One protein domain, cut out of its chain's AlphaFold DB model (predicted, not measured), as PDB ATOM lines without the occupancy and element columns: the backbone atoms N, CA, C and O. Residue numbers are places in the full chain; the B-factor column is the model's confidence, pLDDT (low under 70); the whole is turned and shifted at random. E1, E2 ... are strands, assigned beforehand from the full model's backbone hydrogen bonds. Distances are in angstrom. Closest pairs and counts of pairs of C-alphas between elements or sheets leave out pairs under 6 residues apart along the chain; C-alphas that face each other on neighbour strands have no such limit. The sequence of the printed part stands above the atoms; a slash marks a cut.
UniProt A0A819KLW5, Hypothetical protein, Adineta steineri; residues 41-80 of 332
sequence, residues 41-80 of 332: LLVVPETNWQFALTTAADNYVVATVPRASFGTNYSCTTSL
ATOM      1  N   LEU A  41      18.275 -39.919   9.167       69.88
ATOM      2  CA  LEU A  41      19.248 -40.355  10.164       69.88
ATOM      3  C   LEU A  41      19.296 -39.317  11.278       69.88
ATOM      4  O   LEU A  41      19.361 -38.121  10.988       69.88
ATOM      5  N   LEU A  42      19.259 -39.766  12.534       69.12
ATOM      6  CA  LEU A  42      19.482 -38.893  13.680       69.12
ATOM      7  C   LEU A  42      20.793 -38.142  13.446       69.12
ATOM      8  O   LEU A  42      21.862 -38.753  13.382       69.12
ATOM      9  N   VAL A  43      20.706 -36.826  13.268       68.19
ATOM     10  CA  VAL A  43      21.919 -36.029  13.141       68.19
ATOM     11  C   VAL A  43      22.459 -35.756  14.529       68.19
ATOM     12  O   VAL A  43      21.695 -35.545  15.462       68.19
ATOM     13  N   VAL A  44      23.782 -35.725  14.646       65.44
ATOM     14  CA  VAL A  44      24.487 -35.463  15.908       65.44
ATOM     15  C   VAL A  44      23.946 -34.229  16.661       65.44
ATOM     16  O   VAL A  44      23.732 -34.350  17.860       65.44
ATOM     17  N   PRO A  45      23.636 -33.071  16.027       63.62
ATOM     18  CA  PRO A  45      23.014 -31.932  16.727       63.62
ATOM     19  C   PRO A  45      21.537 -32.117  17.127       63.62
ATOM     20  O   PRO A  45      20.917 -31.174  17.630       63.62
ATOM     21  N   GLU A  46      20.949 -33.287  16.878       71.69
ATOM     22  CA  GLU A  46      19.561 -33.627  17.199       71.69
ATOM     23  C   GLU A  46      18.548 -32.627  16.623       71.69
ATOM     24  O   GLU A  46      17.508 -32.363  17.217       71.69
ATOM     25  N   THR A  47      18.838 -31.987  15.487       71.31
ATOM     26  CA  THR A  47      17.952 -30.960  14.903       71.31
ATOM     27  C   THR A  47      16.700 -31.544  14.269       71.31
ATOM     28  O   THR A  47      15.705 -30.837  14.108       71.31
ATOM     29  N   ASN A  48      16.742 -32.826  13.906       72.62
ATOM     30  CA  ASN A  48      15.628 -33.558  13.321       72.62
ATOM     31  C   ASN A  48      14.882 -34.412  14.347       72.62
ATOM     32  O   ASN A  48      13.664 -34.288  14.472       72.62
ATOM     33  N   TRP A  49      15.602 -35.209  15.123       79.00
ATOM     34  CA  TRP A  49      15.061 -36.077  16.159       79.00
ATOM     35  C   TRP A  49      15.741 -35.767  17.484       79.00
ATOM     36  O   TRP A  49      16.915 -35.420  17.495       79.00
ATOM     37  N   GLN A  50      15.009 -35.923  18.581       82.56
ATOM     38  CA  GLN A  50      15.547 -35.853  19.937       82.56
ATOM     39  C   GLN A  50      15.160 -37.115  20.703       82.56
ATOM     40  O   GLN A  50      14.118 -37.726  20.426       82.56
ATOM     41  N   PHE A  51      15.966 -37.484  21.692       82.56
ATOM     42  CA  PHE A  51      15.586 -38.533  22.628       82.56
ATOM     43  C   PHE A  51      14.636 -37.972  23.690       82.56
ATOM     44  O   PHE A  51      14.911 -36.960  24.331       82.56
ATOM     45  N   ALA A  52      13.506 -38.640  23.881       82.69
ATOM     46  CA  ALA A  52      12.563 -38.367  24.949       82.69
ATOM     47  C   ALA A  52      12.520 -39.563  25.898       82.69
ATOM     48  O   ALA A  52      12.284 -40.700  25.485       82.69
ATOM     49  N   LEU A  53      12.717 -39.291  27.185       82.81
ATOM     50  CA  LEU A  53      12.423 -40.248  28.242       82.81
ATOM     51  C   LEU A  53      10.917 -40.217  28.493       82.81
ATOM     52  O   LEU A  53      10.365 -39.204  28.922       82.81
ATOM     53  N   THR A  54      10.253 -41.327  28.201       78.06
ATOM     54  CA  THR A  54       8.820 -41.504  28.444       78.06
ATOM     55  C   THR A  54       8.623 -42.522  29.555       78.06
ATOM     56  O   THR A  54       9.376 -43.491  29.666       78.06
ATOM     57  N   THR A  55       7.634 -42.295  30.415       78.56
ATOM     58  CA  THR A  55       7.266 -43.251  31.456       78.56
ATOM     59  C   THR A  55       6.217 -44.206  30.902       78.56
ATOM     60  O   THR A  55       5.140 -43.792  30.472       78.56
ATOM     61  N   ALA A  56       6.526 -45.499  30.912       68.94
ATOM     62  CA  ALA A  56       5.574 -46.550  30.587       68.94
ATOM     63  C   ALA A  56       5.527 -47.521  31.766       68.94
ATOM     64  O   ALA A  56       6.509 -48.215  32.012       68.94
ATOM     65  N   ALA A  57       4.399 -47.525  32.489       65.12
ATOM     66  CA  ALA A  57       4.058 -48.490  33.544       65.12
ATOM     67  C   ALA A  57       5.274 -48.943  34.386       65.12
ATOM     68  O   ALA A  57       5.722 -50.081  34.280       65.12
ATOM     69  N   ASP A  58       5.820 -48.013  35.176       72.19
ATOM     70  CA  ASP A  58       6.928 -48.212  36.127       72.19
ATOM     71  C   ASP A  58       8.354 -48.334  35.552       72.19
ATOM     72  O   ASP A  58       9.303 -48.464  36.322       72.19
ATOM     73  N   ASN A  59       8.548 -48.193  34.232       80.81
ATOM     74  CA  ASN A  59       9.873 -48.127  33.600       80.81
ATOM     75  C   ASN A  59      10.069 -46.871  32.735       80.81
ATOM     76  O   ASN A  59       9.119 -46.268  32.226       80.81
ATOM     77  N   TYR A  60      11.339 -46.501  32.539       80.94
ATOM     78  CA  TYR A  60      11.743 -45.475  31.580       80.94
ATOM     79  C   TYR A  60      11.966 -46.104  30.207       80.94
ATOM     80  O   TYR A  60      12.757 -47.035  30.060       80.94
ATOM     81  N   VAL A  61      11.293 -45.565  29.193       83.38
ATOM     82  CA  VAL A  61      11.513 -45.912  27.789       83.38
ATOM     83  C   VAL A  61      12.142 -44.713  27.098       83.38
ATOM     84  O   VAL A  61      11.587 -43.611  27.119       83.38
ATOM     85  N   VAL A  62      13.296 -44.934  26.472       83.31
ATOM     86  CA  VAL A  62      13.916 -43.959  25.572       83.31
ATOM     87  C   VAL A  62      13.235 -44.090  24.214       83.31
ATOM     88  O   VAL A  62      13.329 -45.130  23.567       83.31
ATOM     89  N   ALA A  63      12.540 -43.041  23.789       82.69
ATOM     90  CA  ALA A  63      11.933 -42.948  22.467       82.69
ATOM     91  C   ALA A  63      12.616 -41.845  21.658       82.69
ATOM     92  O   ALA A  63      13.014 -40.819  22.208       82.69
ATOM     93  N   THR A  64      12.724 -42.020  20.344       82.88
ATOM     94  CA  THR A  64      13.071 -40.924  19.437       82.88
ATOM     95  C   THR A  64      11.793 -40.211  19.022       82.88
ATOM     96  O   THR A  64      10.838 -40.829  18.554       82.88
ATOM     97  N   VAL A  65      11.755 -38.894  19.204       82.69
ATOM     98  CA  VAL A  65      10.615 -38.067  18.798       82.69
ATOM     99  C   VAL A  65      11.078 -36.971  17.845       82.69
ATOM    100  O   VAL A  65      12.193 -36.462  18.003       82.69
ATOM    101  N   PRO A  66      10.256 -36.587  16.852       82.00
ATOM    102  CA  PRO A  66      10.536 -35.433  16.016       82.00
ATOM    103  C   PRO A  66      10.800 -34.207  16.876       82.00
ATOM    104  O   PRO A  66       9.972 -33.835  17.713       82.00
ATOM    105  N   ARG A  67      11.933 -33.545  16.660       77.25
ATOM    106  CA  ARG A  67      12.203 -32.292  17.351       77.25
ATOM    107  C   ARG A  67      11.447 -31.173  16.655       77.25
ATOM    108  O   ARG A  67      11.713 -30.861  15.492       77.25
ATOM    109  N   ALA A  68      10.481 -30.593  17.356       74.44
ATOM    110  CA  ALA A  68       9.808 -29.386  16.906       74.44
ATOM    111  C   ALA A  68      10.715 -28.170  17.134       74.44
ATOM    112  O   ALA A  68      11.399 -28.058  18.153       74.44
ATOM    113  N   SER A  69      10.714 -27.236  16.190       69.50
ATOM    114  CA  SER A  69      11.400 -25.961  16.362       69.50
ATOM    115  C   SER A  69      10.699 -25.123  17.426       69.50
ATOM    116  O   SER A  69       9.471 -25.022  17.422       69.50
ATOM    117  N   PHE A  70      11.468 -24.452  18.288       62.84
ATOM    118  CA  PHE A  70      10.926 -23.584  19.337       62.84
ATOM    119  C   PHE A  70       9.847 -22.634  18.789       62.84
ATOM    120  O   PHE A  70      10.098 -21.860  17.859       62.84
ATOM    121  N   GLY A  71       8.643 -22.707  19.367       63.28
ATOM    122  CA  GLY A  71       7.514 -21.833  19.038       63.28
ATOM    123  C   GLY A  71       6.790 -22.131  17.719       63.28
ATOM    124  O   GLY A  71       5.992 -21.304  17.288       63.28
ATOM    125  N   THR A  72       7.046 -23.267  17.056       67.88
ATOM    126  CA  THR A  72       6.317 -23.669  15.835       67.88
ATOM    127  C   THR A  72       6.060 -25.172  15.779       67.88
ATOM    128  O   THR A  72       6.784 -25.942  16.397       67.88
ATOM    129  N   ASN A  73       5.116 -25.599  14.937       69.25
ATOM    130  CA  ASN A  73       4.852 -27.019  14.666       69.25
ATOM    131  C   ASN A  73       5.779 -27.626  13.594       69.25
ATOM    132  O   ASN A  73       5.566 -28.756  13.162       69.25
ATOM    133  N   TYR A  74       6.790 -26.881  13.138       76.12
ATOM    134  CA  TYR A  74       7.725 -27.359  12.126       76.12
ATOM    135  C   TYR A  74       8.812 -28.220  12.762       76.12
ATOM    136  O   TYR A  74       9.465 -27.796  13.718       76.12
ATOM    137  N   SER A  75       9.030 -29.404  12.199       75.69
ATOM    138  CA  SER A  75      10.172 -30.263  12.502       75.69
ATOM    139  C   SER A  75      10.959 -30.521  11.228       75.69
ATOM    140  O   SER A  75      10.392 -30.603  10.138       75.69
ATOM    141  N   CYS A  76      12.261 -30.728  11.370       77.31
ATOM    142  CA  CYS A  76      13.123 -31.138  10.268       77.31
ATOM    143  C   CYS A  76      12.846 -32.549   9.743       77.31
ATOM    144  O   CYS A  76      13.428 -32.962   8.751       77.31
ATOM    145  N   THR A  77      11.937 -33.280  10.382       75.19
ATOM    146  CA  THR A  77      11.433 -34.577   9.910       75.19
ATOM    147  C   THR A  77      10.188 -34.444   9.037       75.19
ATOM    148  O   THR A  77       9.995 -35.242   8.124       75.19
ATOM    149  N   THR A  78       9.347 -33.437   9.291       73.44
ATOM    150  CA  THR A  78       8.037 -33.267   8.645       73.44
ATOM    151  C   THR A  78       7.977 -32.079   7.689       73.44
ATOM    152  O   THR A  78       7.038 -31.968   6.906       73.44
ATOM    153  N   SER A  79       8.932 -31.149   7.759       73.19
ATOM    154  CA  SER A  79       8.896 -29.877   7.026       73.19
ATOM    155  C   SER A  79      10.303 -29.374   6.690       73.19
ATOM    156  O   SER A  79      10.714 -28.295   7.117       73.19
ATOM    157  N   LEU A  80      11.039 -30.180   5.917       68.50
ATOM    158  CA  LEU A  80      12.439 -29.952   5.534       68.50
ATOM    159  C   LEU A  80      12.686 -28.582   4.881       68.50
ATOM    160  O   LEU A  80      13.602 -27.870   5.279       68.50
TER     161      LEU A  80
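This is residues 41 to 80 of the 332 residues of the protein "Hypothetical protein" of Adineta steineri (UniProt A0A819KLW5). A long two-stranded hairpin, E1 and E2, makes the longest axis, and at the side away from its tight turn the stretches before E1 and after E2, residues 41 to 48 and 67 to 80, form loops. The stretch before E1, residues 41 to 48, and the stretch after E2, residues 67 to 80, hold no named element. The printed part has 40 residues, with two named strands in the order E1, E2 and no named helix; the sheet, E1 - E2, is antiparallel. The class is all strand, though under half of the residues, 16 of 40, are in named elements. The whole is loose, with a radius of gyration of the C-alphas of 11.7 A, and elongated, spanning 36 by 22 by 14 A.

E1 is residues 49 to 56, 20.2 A from first to last C-alpha, and begins with C-alpha 49 at (15.061, -36.077, 16.159). E2 is residues 59 to 66, 21.7 A long in the same measure, and ends with C-alpha 66 at (10.536, -35.433, 16.016). Between them, C-alpha 58 stands at (6.928, -48.212, 36.127).

E1 and E2 are antiparallel neighbours and form a hairpin, with 150 degrees between their N-to-C directions. Two residues make the tight link between them. Among the C-alphas that face each other are those of Trp 49 and Pro 66, 4.6 A apart, and those of Ala 56 and Asn 59, 5.5 A apart. N 52 and O 63 are within hydrogen-bond range at 2.8 A, and N 61 and O 54 at 2.9 A.

The two C-alphas farthest apart are those of Asp 58 and Leu 80, at 36.1 A. The first and last printed C-alphas, those of Leu 41 and Leu 80, are 13.3 A apart. The printed part has no cut. Its mean pLDDT is 74.7, and 13 residues are under 70: residues 41 to 45, 56 to 57, 69 to 73 and 80.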